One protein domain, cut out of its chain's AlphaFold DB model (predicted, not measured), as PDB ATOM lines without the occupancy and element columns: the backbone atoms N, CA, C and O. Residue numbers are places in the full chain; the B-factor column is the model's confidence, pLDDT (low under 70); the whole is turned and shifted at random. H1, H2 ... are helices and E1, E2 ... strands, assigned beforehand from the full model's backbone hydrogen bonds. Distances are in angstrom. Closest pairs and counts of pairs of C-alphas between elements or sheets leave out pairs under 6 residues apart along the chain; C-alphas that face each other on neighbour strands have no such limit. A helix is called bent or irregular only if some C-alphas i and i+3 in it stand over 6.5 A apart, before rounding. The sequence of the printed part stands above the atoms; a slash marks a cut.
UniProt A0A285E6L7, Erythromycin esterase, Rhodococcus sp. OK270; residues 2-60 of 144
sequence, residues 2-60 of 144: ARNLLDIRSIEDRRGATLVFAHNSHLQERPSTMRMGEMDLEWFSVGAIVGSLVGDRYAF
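Overview. This is residues 2 to 60 of the 144 residues of the protein "Erythromycin esterase" of Rhodococcus sp. OK270 (UniProt A0A285E6L7). A long, slender shape with a two-stranded hairpin, E1 and E2, at one end and helix H1 reaching toward the other; between them the start of helix H3 packs on both H1 and the short helix H2. Residues 35 to 40 stick out at the hairpin tip, and residues 11 to 16 stick out at the opposite end, where the chain turns after H1 and comes back along a long link to H2. The printed part has 59 residues, with three named helices and two named strands in the order H1, H2, E1, E2, H3; the class is mixed, helices and strands, and the sheet E1 - E2 is antiparallel. The whole is loose, with a radius of gyration of the C-alphas of 13.1 A, and spans 47 by 18 by 16 A.

Arrangement. Begin at the sheet, where E1, residues 32 to 36, and E2, residues 39 to 43, form a hairpin with 160 degrees between their directions. Look there for N 34 and O 41, 2.9 A apart, and N 41 and O 34, 2.8 A apart, both within hydrogen-bond range. After E2 comes H3, residues 46 to 57, which with its residues 46 to 48 alone touches H2, residues 24 to 27; the closest C-alphas are those of Leu 27 and Gly 47, 4.0 A apart. With residues 46 to 50 alone H3 touches H1, residues 2 to 11; the closest C-alphas are those of Ala 2 and Val 46, 5.1 A apart. H1 and H3 run the same way at a steep tilt of 39 degrees. H1 is apart from H2, E1 and E2. Every O i to N i+4 pair is within hydrogen-bond range in H1, 6 of 8 are in H3, and H2 is too short for such a pair.

Along the chain. Find C-alpha 32 at (24.044, 36.545, 26.070), where E1 begins; it measures 12.9 A from first to last C-alpha, and E2 measures 13.0 A. H3 runs 14.3 A from C-alpha 46 to C-alpha 57 at (20.407, 48.709, 9.609), and is irregular: C-alphas 53 and 56 are 9.6 A apart. H1 starts at C-alpha 2, at (29.927, 37.951, 13.203), and also measures 14.3 A; H2 measures 5.2 A.

Size, cuts and confidence. The two C-alphas farthest apart, those of Arg 14 and Glu 38, are 46.6 A apart. Without residues 11 to 16 and 35 to 40, which stand free, the body spans 31 by 18 by 17 A. The link from H1 to H2, 12 residues, is long; the links H2 to E1, E1 to E2 and E2 to H3 are tight. The printed part has no cut, its mean pLDDT is 90.5, and no printed residue is under 70.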
ATOM      1  N   ALA A   2      30.138  36.566  13.665       90.38
ATOM      2  CA  ALA A   2      29.927  37.951  13.203       90.38
ATOM      3  C   ALA A   2      30.666  38.324  11.905       90.38
ATOM      4  O   ALA A   2      30.047  38.863  10.995       90.38
ATOM      5  N   ARG A   3      31.957  37.973  11.781       92.50
ATOM      6  CA  ARG A   3      32.735  38.194  10.547       92.50
ATOM      7  C   ARG A   3      32.049  37.577   9.323       92.50
ATOM      8  O   ARG A   3      31.799  38.291   8.367       92.50
ATOM      9  N   ASN A   4      31.657  36.305   9.404       92.81
ATOM     10  CA  ASN A   4      30.982  35.613   8.304       92.81
ATOM     11  C   ASN A   4      29.690  36.328   7.884       92.81
ATOM     12  O   ASN A   4      29.425  36.441   6.694       92.81
ATOM     13  N   LEU A   5      28.895  36.831   8.839       92.69
ATOM     14  CA  LEU A   5      27.673  37.574   8.510       92.69
ATOM     15  C   LEU A   5      27.975  38.904   7.816       92.69
ATOM     16  O   LEU A   5      27.281  39.253   6.866       92.69
ATOM     17  N   LEU A   6      29.003  39.629   8.261       92.94
ATOM     18  CA  LEU A   6      29.426  40.878   7.622       92.94
ATOM     19  C   LEU A   6      29.965  40.631   6.210       92.94
ATOM     20  O   LEU A   6      29.645  41.390   5.299       92.94
ATOM     21  N   ASP A   7      30.725  39.555   6.018       94.50
ATOM     22  CA  ASP A   7      31.262  39.181   4.711       94.50
ATOM     23  C   ASP A   7      30.122  38.789   3.756       94.50
ATOM     24  O   ASP A   7      30.047  39.318   2.648       94.50
ATOM     25  N   ILE A   8      29.169  37.958   4.204       93.19
ATOM     26  CA  ILE A   8      27.954  37.628   3.437       93.19
ATOM     27  C   ILE A   8      27.174  38.902   3.104       93.19
ATOM     28  O   ILE A   8      26.815  39.115   1.947       93.19
ATOM     29  N   ARG A   9      26.944  39.779   4.090       92.56
ATOM     30  CA  ARG A   9      26.237  41.046   3.878       92.56
ATOM     31  C   ARG A   9      26.934  41.908   2.827       92.56
ATOM     32  O   ARG A   9      26.257  42.487   1.985       92.56
ATOM     33  N   SER A  10      28.262  41.979   2.865       92.81
ATOM     34  CA  SER A  10      29.053  42.746   1.902       92.81
ATOM     35  C   SER A  10      29.007  42.148   0.495       92.81
ATOM     36  O   SER A  10      28.969  42.898  -0.478       92.81
ATOM     37  N   ILE A  11      29.035  40.819   0.368       94.94
ATOM     38  CA  ILE A  11      28.991  40.126  -0.929       94.94
ATOM     39  C   ILE A  11      27.599  40.262  -1.563       94.94
ATOM     40  O   ILE A  11      27.480  40.509  -2.765       94.94
ATOM     41  N   GLU A  12      26.549  40.159  -0.749       94.50
ATOM     42  CA  GLU A  12      25.153  40.103  -1.191       94.50
ATOM     43  C   GLU A  12      24.427  41.461  -1.147       94.50
ATOM     44  O   GLU A  12      23.220  41.518  -1.382       94.50
ATOM     45  N   ASP A  13      25.136  42.570  -0.900       91.38
ATOM     46  CA  ASP A  13      24.566  43.915  -0.674       91.38
ATOM     47  C   ASP A  13      23.589  44.364  -1.780       91.38
ATOM     48  O   ASP A  13      22.583  45.024  -1.521       91.38
ATOM     49  N   ARG A  14      23.834  43.905  -3.013       95.19
ATOM     50  CA  ARG A  14      23.044  44.221  -4.217       95.19
ATOM     51  C   ARG A  14      21.712  43.470  -4.310       95.19
ATOM     52  O   ARG A  14      20.906  43.790  -5.179       95.19
ATOM     53  N   ARG A  15      21.494  42.445  -3.479       94.12
ATOM     54  CA  ARG A  15      20.301  41.577  -3.513       94.12
ATOM     55  C   ARG A  15      19.221  41.977  -2.507       94.12
ATOM     56  O   ARG A  15      18.219  41.280  -2.385       94.12
ATOM     57  N   GLY A  16      19.404  43.100  -1.813       92.38
ATOM     58  CA  GLY A  16      18.472  43.597  -0.803       92.38
ATOM     59  C   GLY A  16      18.892  43.224   0.617       92.38
ATOM     60  O   GLY A  16      20.084  43.141   0.916       92.38
ATOM     61  N   ALA A  17      17.915  43.069   1.511       91.88
ATOM     62  CA  ALA A  17      18.159  42.755   2.916       91.88
ATOM     63  C   ALA A  17      18.649  41.308   3.107       91.88
ATOM     64  O   ALA A  17      18.249  40.399   2.382       91.88
ATOM     65  N   THR A  18      19.491  41.089   4.120       92.69
ATOM     66  CA  THR A  18      19.968  39.757   4.513       92.69
ATOM     67  C   THR A  18      19.169  39.270   5.718       92.69
ATOM     68  O   THR A  18      19.214  39.898   6.771       92.69
ATOM     69  N   LEU A  19      18.469  38.143   5.579       93.25
ATOM     70  CA  LEU A  19      17.822  37.460   6.700       93.25
ATOM     71  C   LEU A  19      18.781  36.425   7.297       93.25
ATOM     72  O   LEU A  19      19.355  35.616   6.569       93.25
ATOM     73  N   VAL A  20      18.933  36.433   8.621       93.44
ATOM     74  CA  VAL A  20      19.755  35.468   9.362       93.44
ATOM     75  C   VAL A  20      18.851  34.680  10.298       93.44
ATOM     76  O   VAL A  20      18.163  35.270  11.124       93.44
ATOM     77  N   PHE A  21      18.875  33.353  10.184       92.94
ATOM     78  CA  PHE A  21      18.186  32.460  11.111       92.94
ATOM     79  C   PHE A  21      19.203  31.803  12.044       92.94
ATOM     80  O   PHE A  21      20.123  31.118  11.597       92.94
ATOM     81  N   ALA A  22      19.052  32.048  13.339       93.19
ATOM     82  CA  ALA A  22      19.856  31.468  14.403       93.19
ATOM     83  C   ALA A  22      19.066  31.535  15.715       93.19
ATOM     84  O   ALA A  22      18.020  32.179  15.786       93.19
ATOM     85  N   HIS A  23      19.576  30.887  16.758       92.06
ATOM     86  CA  HIS A  23      18.989  30.985  18.090       92.06
ATOM     87  C   HIS A  23      18.942  32.449  18.580       92.06
ATOM     88  O   HIS A  23      19.861  33.220  18.289       92.06
ATOM     89  N   ASN A  24      17.918  32.820  19.363       94.25
ATOM     90  CA  ASN A  24      17.737  34.185  19.885       94.25
ATOM     91  C   ASN A  24      19.000  34.703  20.605       94.25
ATOM     92  O   ASN A  24      19.441  35.822  20.353       94.25
ATOM     93  N   SER A  25      19.666  33.847  21.390       90.88
ATOM     94  CA  SER A  25      20.932  34.169  22.080       90.88
ATOM     95  C   SER A  25      22.128  34.435  21.150       90.88
ATOM     96  O   SER A  25      23.186  34.871  21.588       90.88
ATOM     97  N   HIS A  26      22.015  34.190  19.847       92.25
ATOM     98  CA  HIS A  26      23.023  34.634  18.887       92.25
ATOM     99  C   HIS A  26      22.689  35.993  18.274       92.25
ATOM    100  O   HIS A  26      23.612  36.664  17.819       92.25
ATOM    101  N   LEU A  27      21.421  36.408  18.261       93.94
ATOM    102  CA  LEU A  27      20.936  37.576  17.515       93.94
ATOM    103  C   LEU A  27      20.464  38.736  18.406       93.94
ATOM    104  O   LEU A  27      20.329  39.852  17.929       93.94
ATOM    105  N   GLN A  28      20.265  38.522  19.702       92.00
ATOM    106  CA  GLN A  28      19.929  39.609  20.623       92.00
ATOM    107  C   GLN A  28      21.012  40.695  20.669       92.00
ATOM    108  O   GLN A  28      22.194  40.394  20.572       92.00
ATOM    109  N   GLU A  29      20.645  41.955  20.878       86.19
ATOM    110  CA  GLU A  29      21.610  43.069  20.909       86.19
ATOM    111  C   GLU A  29      22.389  43.173  22.231       86.19
ATOM    112  O   GLU A  29      23.401  43.866  22.319       86.19
ATOM    113  N   ARG A  30      21.938  42.460  23.268       82.31
ATOM    114  CA  ARG A  30      22.590  42.405  24.582       82.31
ATOM    115  C   ARG A  30      23.577  41.239  24.681       82.31
ATOM    116  O   ARG A  30      23.403  40.245  23.968       82.31
ATOM    117  N   PRO A  31      24.559  41.300  25.602       81.38
ATOM    118  CA  PRO A  31      25.322  40.121  25.991       81.38
ATOM    119  C   PRO A  31      24.387  38.954  26.295       81.38
ATOM    120  O   PRO A  31      23.303  39.126  26.855       81.38
ATOM    121  N   SER A  32      24.781  37.775  25.848       83.94
ATOM    122  CA  SER A  32      24.044  36.545  26.070       83.94
ATOM    123  C   SER A  32      24.629  35.808  27.246       83.94
ATOM    124  O   SER A  32      25.845  35.789  27.426       83.94
ATOM    125  N   THR A  33      23.743  35.204  28.028       84.12
ATOM    126  CA  THR A  33      24.097  34.482  29.241       84.12
ATOM    127  C   THR A  33      23.539  33.071  29.198       84.12
ATOM    128  O   THR A  33      22.439  32.849  28.687       84.12
ATOM    129  N   MET A  34      24.263  32.111  29.759       83.12
ATOM    130  CA  MET A  34      23.781  30.742  29.929       83.12
ATOM    131  C   MET A  34      24.391  30.130  31.180       83.12
ATOM    132  O   MET A  34      25.598  30.224  31.387       83.12
ATOM    133  N   ARG A  35      23.567  29.441  31.972       82.12
ATOM    134  CA  ARG A  35      24.052  28.613  33.074       82.12
ATOM    135  C   ARG A  35      24.296  27.188  32.586       82.12
ATOM    136  O   ARG A  35      23.380  26.528  32.098       82.12
ATOM    137  N   MET A  36      25.534  26.726  32.711       80.44
ATOM    138  CA  MET A  36      25.997  25.398  32.313       80.44
ATOM    139  C   MET A  36      26.539  24.672  33.551       80.44
ATOM    140  O   MET A  36      27.704  24.821  33.921       80.44
ATOM    141  N   GLY A  37      25.681  23.895  34.219       82.88
ATOM    142  CA  GLY A  37      26.002  23.313  35.525       82.88
ATOM    143  C   GLY A  37      26.198  24.409  36.577       82.88
ATOM    144  O   GLY A  37      25.293  25.207  36.811       82.88
ATOM    145  N   GLU A  38      27.386  24.463  37.180       86.81
ATOM    146  CA  GLU A  38      27.767  25.501  38.155       86.81
ATOM    147  C   GLU A  38      28.423  26.739  37.522       86.81
ATOM    148  O   GLU A  38      28.803  27.665  38.236       86.81
ATOM    149  N   MET A  39      28.585  26.770  36.196       86.81
ATOM    150  CA  MET A  39      29.214  27.889  35.494       86.81
ATOM    151  C   MET A  39      28.168  28.826  34.901       86.81
ATOM    152  O   MET A  39      27.266  28.375  34.193       86.81
ATOM    153  N   ASP A  40      28.358  30.126  35.102       87.19
ATOM    154  CA  ASP A  40      27.629  31.165  34.382       87.19
ATOM    155  C   ASP A  40      28.520  31.680  33.239       87.19
ATOM    156  O   ASP A  40      29.626  32.176  33.455       87.19
ATOM    157  N   LEU A  41      28.062  31.493  32.003       86.25
ATOM    158  CA  LEU A  41      28.743  31.931  30.788       86.25
ATOM    159  C   LEU A  41      28.118  33.237  30.309       86.25
ATOM    160  O   LEU A  41      26.897  33.314  30.205       86.25
ATOM    161  N   GLU A  42      28.947  34.214  29.944       89.19
ATOM    162  CA  GLU A  42      28.529  35.472  29.322       89.19
ATOM    163  C   GLU A  42      29.380  35.751  28.076       89.19
ATOM    164  O   GLU A  42      30.601  35.572  28.090       89.19
ATOM    165  N   TRP A  43      28.749  36.168  26.978       87.88
ATOM    166  CA  TRP A  43      29.450  36.543  25.749       87.88
ATOM    167  C   TRP A  43      28.699  37.619  24.966       87.88
ATOM    168  O   TRP A  43      27.475  37.717  25.014       87.88
ATOM    169  N   PHE A  44      29.425  38.402  24.165       89.12
ATOM    170  CA  PHE A  44      28.792  39.255  23.160       89.12
ATOM    171  C   PHE A  44      28.211  38.385  22.048       89.12
ATOM    172  O   PHE A  44      28.939  37.663  21.357       89.12
ATOM    173  N   SER A  45      26.892  38.446  21.883       91.00
ATOM    174  CA  SER A  45      26.196  37.757  20.803       91.00
ATOM    175  C   SER A  45      26.649  38.294  19.435       91.00
ATOM    176  O   SER A  45      27.287  39.346  19.304       91.00
ATOM    177  N   VAL A  46      26.281  37.585  18.372       92.56
ATOM    178  CA  VAL A  46      26.534  38.065  17.013       92.56
ATOM    179  C   VAL A  46      25.714  39.317  16.716       92.56
ATOM    180  O   VAL A  46      26.242  40.230  16.084       92.56
ATOM    181  N   GLY A  47      24.471  39.372  17.195       92.62
ATOM    182  CA  GLY A  47      23.605  40.544  17.084       92.62
ATOM    183  C   GLY A  47      24.196  41.777  17.755       92.62
ATOM    184  O   GLY A  47      24.256  42.826  17.127       92.62
ATOM    185  N   ALA A  48      24.753  41.638  18.960       92.44
ATOM    186  CA  ALA A  48      25.418  42.728  19.672       92.44
ATOM    187  C   ALA A  48      26.603  43.294  18.868       92.44
ATOM    188  O   ALA A  48      26.738  44.507  18.698       92.44
ATOM    189  N   ILE A  49      27.443  42.416  18.308       93.69
ATOM    190  CA  ILE A  49      28.604  42.827  17.505       93.69
ATOM    191  C   ILE A  49      28.152  43.473  16.191       93.69
ATOM    192  O   ILE A  49      28.607  44.565  15.857       93.69
ATOM    193  N   VAL A  50      27.269  42.819  15.433       93.25
ATOM    194  CA  VAL A  50      26.816  43.317  14.125       93.25
ATOM    195  C   VAL A  50      26.026  44.614  14.283       93.25
ATOM    196  O   VAL A  50      26.326  45.572  13.575       93.25
ATOM    197  N   GLY A  51      25.091  44.678  15.234       91.81
ATOM    198  CA  GLY A  51      24.298  45.867  15.539       91.81
ATOM    199  C   GLY A  51      25.171  47.076  15.868       91.81
ATOM    200  O   GLY A  51      24.974  48.142  15.292       91.81
ATOM    201  N   SER A  52      26.231  46.892  16.665       92.12
ATOM    202  CA  SER A  52      27.182  47.977  16.964       92.12
ATOM    203  C   SER A  52      27.928  48.519  15.733       92.12
ATOM    204  O   SER A  52      28.351  49.672  15.725       92.12
ATOM    205  N   LEU A  53      28.085  47.707  14.680       92.88
ATOM    206  CA  LEU A  53      28.825  48.070  13.468       92.88
ATOM    207  C   LEU A  53      27.930  48.628  12.358       92.88
ATOM    208  O   LEU A  53      28.403  49.413  11.534       92.88
ATOM    209  N   VAL A  54      26.664  48.204  12.288       90.25
ATOM    210  CA  VAL A  54      25.749  48.599  11.202       90.25
ATOM    211  C   VAL A  54      24.621  49.532  11.648       90.25
ATOM    212  O   VAL A  54      23.940  50.072  10.769       90.25
ATOM    213  N   GLY A  55      24.469  49.759  12.958       89.44
ATOM    214  CA  GLY A  55      23.478  50.650  13.566       89.44
ATOM    215  C   GLY A  55      22.048  50.227  13.244       89.44
ATOM    216  O   GLY A  55      21.757  49.037  13.151       89.44
ATOM    217  N   ASP A  56      21.192  51.208  12.953       89.38
ATOM    218  CA  ASP A  56      19.761  51.045  12.627       89.38
ATOM    219  C   ASP A  56      19.476  50.172  11.386       89.38
ATOM    220  O   ASP A  56      18.326  49.930  11.023       89.38
ATOM    221  N   ARG A  57      20.519  49.697  10.694       90.81
ATOM    222  CA  ARG A  57      20.407  48.709   9.609       90.81
ATOM    223  C   ARG A  57      20.339  47.270  10.120       90.81
ATOM    224  O   ARG A  57      20.181  46.355   9.312       90.81
ATOM    225  N   TYR A  58      20.496  47.061  11.424       93.00
ATOM    226  CA  TYR A  58      20.248  45.795  12.094       93.00
ATOM    227  C   TYR A  58      18.870  45.821  12.751       93.00
ATOM    228  O   TYR A  58      18.498  46.802  13.381       93.00
ATOM    229  N   ALA A  59      18.126  44.727  12.612       93.19
ATOM    230  CA  ALA A  59      16.886  44.514  13.339       93.19
ATOM    231  C   ALA A  59      16.832  43.063  13.812       93.19
ATOM    232  O   ALA A  59      17.102  42.139  13.037       93.19
ATOM    233  N   PHE A  60      16.458  42.868  15.074       94.38
ATOM    234  CA  PHE A  60      16.264  41.555  15.673       94.38
ATOM    235  C   PHE A  60      14.767  41.259  15.849       94.38
ATOM    236  O   PHE A  60      14.018  42.046  16.429       94.38
TER     237      PHE A  60